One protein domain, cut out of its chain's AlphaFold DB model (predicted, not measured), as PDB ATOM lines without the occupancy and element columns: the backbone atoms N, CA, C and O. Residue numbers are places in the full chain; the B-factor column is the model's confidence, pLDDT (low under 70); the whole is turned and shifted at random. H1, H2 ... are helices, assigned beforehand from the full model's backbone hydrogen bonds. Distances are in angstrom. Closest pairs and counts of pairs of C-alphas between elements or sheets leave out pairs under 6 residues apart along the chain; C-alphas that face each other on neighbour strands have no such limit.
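This is residues 425 to 477 of the 477 residues of the protein "TRPM2" of Mytilus coruscus (UniProt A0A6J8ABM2). Three helices of nine residues lie roughly side by side in a thin, loosely joined layer: H1 is in the middle, H2 folds back along one side of it as a helical hairpin, and H4 lies on its other side with looser contact. The short H3 sits near the beginning of H1, where the chain passes from H2 over to H4, and beyond H4 a tail trails away to Val 477. The printed part has 53 residues with four named helices, in the order H1, H2, H3, H4, and no named strand; the class is all helix. The whole is only just loose, close to compact, with a radius of gyration of the C-alphas of 12.1 A, and the C-alphas span 41 by 24 by 14 A, an outline that is only just flat.

Start at Glu 425 and go along to H1, residues 430 to 438. After a tight link you reach H2, residues 442 to 450, which touches H1; their closest C-alphas, those of Ala 436 and Ile 445, are 6.3 A apart. The two form a helical hairpin, running opposite ways at a shallow tilt of 26 degrees. Next comes H3, residues 455 to 458, close to H1 but not clearly touching it: the closest C-alphas, those of Asp 430 and Phe 458, are 6.1 A apart. Then look at H4, residues 461 to 469, which is close to H1 but not clearly touching, with the C-alphas of Met 438 and Leu 467 the closest at 7.3 A. H1 and H4 run the same way at a shallow tilt of 23 degrees. H2 and H4 are apart, and so are H3 and H4. In H1, H2 and H4 every O i to N i+4 pair is within hydrogen-bond range; H3 is too short for such a pair, and its one O i to N i+3 pair is not within range.

Find C-alpha 430 at (-114.712, 63.529, 40.982); from there H1 runs 12.3 A to C-alpha 438 at (-122.101, 59.353, 32.094). H2 covers 12.6 A from Lys 442 to Asp 450, and H3 4.8 A from Leu 455 to Phe 458. H4 runs 12.1 A from Leu 461 to C-alpha 469 at (-115.373, 52.584, 26.761).

The two C-alphas farthest apart are those of Glu 425 and Val 477, at 42.7 A; Val 477 is the chain's last residue. The printed part has no cut, and the three links between the helices are tight. The mean pLDDT of the printed part is 80.4, and the model's confidence is low, under 70, at residues 471 to 477.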
ATOM      1  N   GLU A 425    -113.603  68.742  49.880       83.38
ATOM      2  CA  GLU A 425    -112.196  68.389  49.713       83.38
ATOM      3  C   GLU A 425    -111.859  68.224  48.220       83.38
ATOM      4  O   GLU A 425    -112.678  67.687  47.463       83.38
ATOM      5  N   PRO A 426    -110.662  68.639  47.765       80.25
ATOM      6  CA  PRO A 426    -110.244  68.437  46.381       80.25
ATOM      7  C   PRO A 426    -110.319  66.959  45.976       80.25
ATOM      8  O   PRO A 426    -109.819  66.086  46.682       80.25
ATOM      9  N   GLY A 427    -110.946  66.672  44.835       81.38
ATOM     10  CA  GLY A 427    -111.118  65.311  44.314       81.38
ATOM     11  C   GLY A 427    -112.306  64.530  44.891       81.38
ATOM     12  O   GLY A 427    -112.687  63.508  44.324       81.38
ATOM     13  N   SER A 428    -112.947  65.011  45.963       85.31
ATOM     14  CA  SER A 428    -114.095  64.326  46.589       85.31
ATOM     15  C   SER A 428    -115.332  64.225  45.688       85.31
ATOM     16  O   SER A 428    -116.121  63.289  45.800       85.31
ATOM     17  N   LEU A 429    -115.494  65.180  44.770       88.19
ATOM     18  CA  LEU A 429    -116.613  65.248  43.830       88.19
ATOM     19  C   LEU A 429    -116.343  64.511  42.515       88.19
ATOM     20  O   LEU A 429    -117.253  64.381  41.700       88.19
ATOM     21  N   ASP A 430    -115.122  64.029  42.290       87.75
ATOM     22  CA  ASP A 430    -114.712  63.529  40.982       87.75
ATOM     23  C   ASP A 430    -115.532  62.318  40.522       87.75
ATOM     24  O   ASP A 430    -115.943  62.245  39.367       87.75
ATOM     25  N   ASP A 431    -115.791  61.361  41.411       86.00
ATOM     26  CA  ASP A 431    -116.541  60.157  41.044       86.00
ATOM     27  C   ASP A 431    -117.998  60.504  40.694       86.00
ATOM     28  O   ASP A 431    -118.559  59.989  39.727       86.00
ATOM     29  N   ILE A 432    -118.580  61.471  41.406       87.56
ATOM     30  CA  ILE A 432    -119.935  61.970  41.143       87.56
ATOM     31  C   ILE A 432    -119.966  62.793  39.846       87.56
ATOM     32  O   ILE A 432    -120.912  62.673  39.066       87.56
ATOM     33  N   LEU A 433    -118.922  63.582  39.566       89.62
ATOM     34  CA  LEU A 433    -118.759  64.292  38.298       89.62
ATOM     35  C   LEU A 433    -118.662  63.307  37.126       89.62
ATOM     36  O   LEU A 433    -119.316  63.508  36.102       89.62
ATOM     37  N   GLN A 434    -117.900  62.219  37.275       88.25
ATOM     38  CA  GLN A 434    -117.834  61.161  36.267       88.25
ATOM     39  C   GLN A 434    -119.230  60.600  35.985       88.25
ATOM     40  O   GLN A 434    -119.619  60.480  34.823       88.25
ATOM     41  N   SER A 435    -120.019  60.334  37.022       86.25
ATOM     42  CA  SER A 435    -121.386  59.835  36.866       86.25
ATOM     43  C   SER A 435    -122.340  60.864  36.264       86.25
ATOM     44  O   SER A 435    -123.179  60.507  35.438       86.25
ATOM     45  N   ALA A 436    -122.174  62.153  36.570       88.69
ATOM     46  CA  ALA A 436    -122.928  63.223  35.921       88.69
ATOM     47  C   ALA A 436    -122.639  63.305  34.414       88.69
ATOM     48  O   ALA A 436    -123.569  63.480  33.625       88.69
ATOM     49  N   ILE A 437    -121.381  63.105  34.006       88.44
ATOM     50  CA  ILE A 437    -120.988  63.006  32.591       88.44
ATOM     51  C   ILE A 437    -121.629  61.773  31.947       88.44
ATOM     52  O   ILE A 437    -122.257  61.887  30.895       88.44
ATOM     53  N   MET A 438    -121.538  60.611  32.600       84.38
ATOM     54  CA  MET A 438    -122.101  59.353  32.094       84.38
ATOM     55  C   MET A 438    -123.625  59.397  31.923       84.38
ATOM     56  O   MET A 438    -124.163  58.788  31.000       84.38
ATOM     57  N   LEU A 439    -124.322  60.127  32.795       81.81
ATOM     58  CA  LEU A 439    -125.775  60.309  32.760       81.81
ATOM     59  C   LEU A 439    -126.218  61.522  31.920       81.81
ATOM     60  O   LEU A 439    -127.409  61.836  31.899       81.81
ATOM     61  N   ASN A 440    -125.289  62.207  31.242       87.12
ATOM     62  CA  ASN A 440    -125.539  63.411  30.442       87.12
ATOM     63  C   ASN A 440    -126.275  64.526  31.220       87.12
ATOM     64  O   ASN A 440    -127.248  65.121  30.749       87.12
ATOM     65  N   ARG A 441    -125.839  64.799  32.454       88.12
ATOM     66  CA  ARG A 441    -126.440  65.802  33.347       88.12
ATOM     67  C   ARG A 441    -125.651  67.110  33.307       88.12
ATOM     68  O   ARG A 441    -124.926  67.432  34.245       88.12
ATOM     69  N   LYS A 442    -125.804  67.864  32.214       91.19
ATOM     70  CA  LYS A 442    -125.071  69.117  31.963       91.19
ATOM     71  C   LYS A 442    -125.098  70.087  33.152       91.19
ATOM     72  O   LYS A 442    -124.043  70.556  33.565       91.19
ATOM     73  N   ASP A 443    -126.269  70.348  33.722       91.56
ATOM     74  CA  ASP A 443    -126.407  71.361  34.774       91.56
ATOM     75  C   ASP A 443    -125.622  70.981  36.047       91.56
ATOM     76  O   ASP A 443    -125.059  71.841  36.720       91.56
ATOM     77  N   PHE A 444    -125.539  69.684  36.370       91.38
ATOM     78  CA  PHE A 444    -124.718  69.193  37.485       91.38
ATOM     79  C   PHE A 444    -123.222  69.338  37.200       91.38
ATOM     80  O   PHE A 444    -122.462  69.656  38.108       91.38
ATOM     81  N   ILE A 445    -122.799  69.138  35.949       91.31
ATOM     82  CA  ILE A 445    -121.406  69.359  35.544       91.31
ATOM     83  C   ILE A 445    -121.039  70.831  35.754       91.31
ATOM     84  O   ILE A 445    -120.016  71.108  36.370       91.31
ATOM     85  N   GLU A 446    -121.887  71.765  35.311       91.25
ATOM     86  CA  GLU A 446    -121.684  73.203  35.549       91.25
ATOM     87  C   GLU A 446    -121.605  73.514  37.053       91.25
ATOM     88  O   GLU A 446    -120.658  74.162  37.493       91.25
ATOM     89  N   LEU A 447    -122.515  72.954  37.859       90.69
ATOM     90  CA  LEU A 447    -122.505  73.125  39.315       90.69
ATOM     91  C   LEU A 447    -121.190  72.670  39.966       90.69
ATOM     92  O   LEU A 447    -120.686  73.347  40.861       90.69
ATOM     93  N   PHE A 448    -120.637  71.529  39.551       90.06
ATOM     94  CA  PHE A 448    -119.381  71.022  40.109       90.06
ATOM     95  C   PHE A 448    -118.174  71.867  39.695       90.06
ATOM     96  O   PHE A 448    -117.263  72.065  40.498       90.06
ATOM     97  N   LEU A 449    -118.177  72.407  38.474       88.12
ATOM     98  CA  LEU A 449    -117.134  73.327  38.013       88.12
ATOM     99  C   LEU A 449    -117.151  74.645  38.799       88.12
ATOM    100  O   LEU A 449    -116.087  75.136  39.174       88.12
ATOM    101  N   ASP A 450    -118.340  75.166  39.118       87.25
ATOM    102  CA  ASP A 450    -118.500  76.363  39.954       87.25
ATOM    103  C   ASP A 450    -117.969  76.146  41.385       87.25
ATOM    104  O   ASP A 450    -117.453  77.075  42.007       87.25
ATOM    105  N   HIS A 451    -118.021  74.908  41.892       82.69
ATOM    106  CA  HIS A 451    -117.547  74.528  43.230       82.69
ATOM    107  C   HIS A 451    -116.127  73.944  43.223       82.69
ATOM    108  O   HIS A 451    -115.796  73.048  44.002       82.69
ATOM    109  N   SER A 452    -115.253  74.506  42.384       72.81
ATOM    110  CA  SER A 452    -113.796  74.297  42.387       72.81
ATOM    111  C   SER A 452    -113.287  72.900  41.992       72.81
ATOM    112  O   SER A 452    -112.147  72.548  42.298       72.81
ATOM    113  N   VAL A 453    -114.066  72.118  41.232       81.38
ATOM    114  CA  VAL A 453    -113.542  70.888  40.611       81.38
ATOM    115  C   VAL A 453    -112.627  71.230  39.428       81.38
ATOM    116  O   VAL A 453    -113.051  71.782  38.413       81.38
ATOM    117  N   SER A 454    -111.346  70.874  39.541       83.75
ATOM    118  CA  SER A 454    -110.345  71.067  38.487       83.75
ATOM    119  C   SER A 454    -110.425  69.946  37.450       83.75
ATOM    120  O   SER A 454    -110.049  68.805  37.716       83.75
ATOM    121  N   LEU A 455    -110.845  70.270  36.220       86.69
ATOM    122  CA  LEU A 455    -110.873  69.300  35.113       86.69
ATOM    123  C   LEU A 455    -109.495  68.706  34.797       86.69
ATOM    124  O   LEU A 455    -109.404  67.577  34.317       86.69
ATOM    125  N   LYS A 456    -108.424  69.462  35.065       86.31
ATOM    126  CA  LYS A 456    -107.047  69.012  34.852       86.31
ATOM    127  C   LYS A 456    -106.684  67.863  35.792       86.31
ATOM    128  O   LYS A 456    -106.023  66.925  35.357       86.31
ATOM    129  N   ASP A 457    -107.130  67.943  37.042       85.25
ATOM    130  CA  ASP A 457    -106.846  66.931  38.063       85.25
ATOM    131  C   ASP A 457    -107.831  65.758  37.957       85.25
ATOM    132  O   ASP A 457    -107.449  64.598  38.105       85.25
ATOM    133  N   PHE A 458    -109.079  66.050  37.579       88.31
ATOM    134  CA  PHE A 458    -110.113  65.053  37.316       88.31
ATOM    135  C   PHE A 458    -109.743  64.099  36.164       88.31
ATOM    136  O   PHE A 458    -109.941  62.881  36.275       88.31
ATOM    137  N   LEU A 459    -109.225  64.621  35.042       90.62
ATOM    138  CA  LEU A 459    -109.072  63.866  33.795       90.62
ATOM    139  C   LEU A 459    -107.768  63.051  33.735       90.62
ATOM    140  O   LEU A 459    -106.795  63.419  33.079       90.62
ATOM    141  N   SER A 460    -107.771  61.875  34.364       89.50
ATOM    142  CA  SER A 460    -106.697  60.882  34.216       89.50
ATOM    143  C   SER A 460    -106.870  60.007  32.964       89.50
ATOM    144  O   SER A 460    -107.986  59.794  32.485       89.50
ATOM    145  N   LEU A 461    -105.779  59.407  32.459       89.88
ATOM    146  CA  LEU A 461    -105.839  58.445  31.344       89.88
ATOM    147  C   LEU A 461    -106.796  57.275  31.645       89.88
ATOM    148  O   LEU A 461    -107.477  56.777  30.749       89.88
ATOM    149  N   THR A 462    -106.862  56.842  32.906       88.50
ATOM    150  CA  THR A 462    -107.762  55.774  33.356       88.50
ATOM    151  C   THR A 462    -109.225  56.192  33.240       88.50
ATOM    152  O   THR A 462    -110.013  55.451  32.652       88.50
ATOM    153  N   ARG A 463    -109.589  57.384  33.739       87.75
ATOM    154  CA  ARG A 463    -110.958  57.913  33.617       87.75
ATOM    155  C   ARG A 463    -111.328  58.185  32.166       87.75
ATOM    156  O   ARG A 463    -112.409  57.792  31.746       87.75
ATOM    157  N   LEU A 464    -110.414  58.740  31.370       88.75
ATOM    158  CA  LEU A 464    -110.625  58.946  29.937       88.75
ATOM    159  C   LEU A 464    -110.963  57.624  29.233       88.75
ATOM    160  O   LEU A 464    -111.978  57.531  28.551       88.75
ATOM    161  N   LYS A 465    -110.175  56.564  29.463       88.75
ATOM    162  CA  LYS A 465    -110.474  55.227  28.925       88.75
ATOM    163  C   LYS A 465    -111.841  54.716  29.379       88.75
ATOM    164  O   LYS A 465    -112.562  54.146  28.570       88.75
ATOM    165  N   GLN A 466    -112.207  54.906  30.648       85.12
ATOM    166  CA  GLN A 466    -113.523  54.504  31.150       85.12
ATOM    167  C   GLN A 466    -114.658  55.258  30.449       85.12
ATOM    168  O   GLN A 466    -115.593  54.611  29.995       85.12
ATOM    169  N   LEU A 467    -114.550  56.581  30.301       85.94
ATOM    170  CA  LEU A 467    -115.550  57.408  29.621       85.94
ATOM    171  C   LEU A 467    -115.731  56.983  28.154       85.94
ATOM    172  O   LEU A 467    -116.855  56.768  27.714       85.94
ATOM    173  N   TYR A 468    -114.633  56.770  27.419       86.00
ATOM    174  CA  TYR A 468    -114.689  56.308  26.024       86.00
ATOM    175  C   TYR A 468    -115.256  54.886  25.889       86.00
ATOM    176  O   TYR A 468    -116.022  54.613  24.968       86.00
ATOM    177  N   ASN A 469    -114.916  53.977  26.808       83.12
ATOM    178  CA  ASN A 469    -115.373  52.584  26.761       83.12
ATOM    179  C   ASN A 469    -116.810  52.391  27.269       83.12
ATOM    180  O   ASN A 469    -117.411  51.349  27.016       83.12
ATOM    181  N   GLN A 470    -117.356  53.357  28.010       70.75
ATOM    182  CA  GLN A 470    -118.729  53.316  28.509       70.75
ATOM    183  C   GLN A 470    -119.730  54.054  27.614       70.75
ATOM    184  O   GLN A 470    -120.902  54.137  27.984       70.75
ATOM    185  N   CYS A 471    -119.323  54.509  26.421       53.97
ATOM    186  CA  CYS A 471    -120.258  54.808  25.336       53.97
ATOM    187  C   CYS A 471    -121.037  53.530  24.981       53.97
ATOM    188  O   CYS A 471    -120.717  52.814  24.033       53.97
ATOM    189  N   LYS A 472    -122.084  53.227  25.757       51.66
ATOM    190  CA  LYS A 472    -123.158  52.352  25.310       51.66
ATOM    191  C   LYS A 472    -123.695  52.977  24.033       51.66
ATOM    192  O   LYS A 472    -123.961  54.174  23.983       51.66
ATOM    193  N   THR A 473    -123.788  52.147  23.011       40.84
ATOM    194  CA  THR A 473    -124.345  52.375  21.685       40.84
ATOM    195  C   THR A 473    -125.660  53.166  21.749       40.84
ATOM    196  O   THR A 473    -126.743  52.599  21.693       40.84
ATOM    197  N   VAL A 474    -125.591  54.498  21.810       39.28
ATOM    198  CA  VAL A 474    -126.673  55.381  21.349       39.28
ATOM    199  C   VAL A 474    -126.463  55.560  19.849       39.28
ATOM    200  O   VAL A 474    -126.091  56.613  19.347       39.28
ATOM    201  N   CYS A 475    -126.572  54.445  19.138       35.00
ATOM    202  CA  CYS A 475    -126.599  54.373  17.687       35.00
ATOM    203  C   CYS A 475    -127.605  53.288  17.329       35.00
ATOM    204  O   CYS A 475    -127.210  52.222  16.874       35.00
ATOM    205  N   GLN A 476    -128.891  53.545  17.577       30.39
ATOM    206  CA  GLN A 476    -129.980  52.902  16.846       30.39
ATOM    207  C   GLN A 476    -131.120  53.913  16.634       30.39
ATOM    208  O   GLN A 476    -131.859  54.208  17.566       30.39
ATOM    209  N   VAL A 477    -131.149  54.390  15.379       31.97
ATOM    210  CA  VAL A 477    -132.230  54.951  14.534       31.97
ATOM    211  C   VAL A 477    -132.995  56.177  15.019       31.97
ATOM    212  O   VAL A 477    -133.838  56.054  15.929       31.97
TER     213      VAL A 477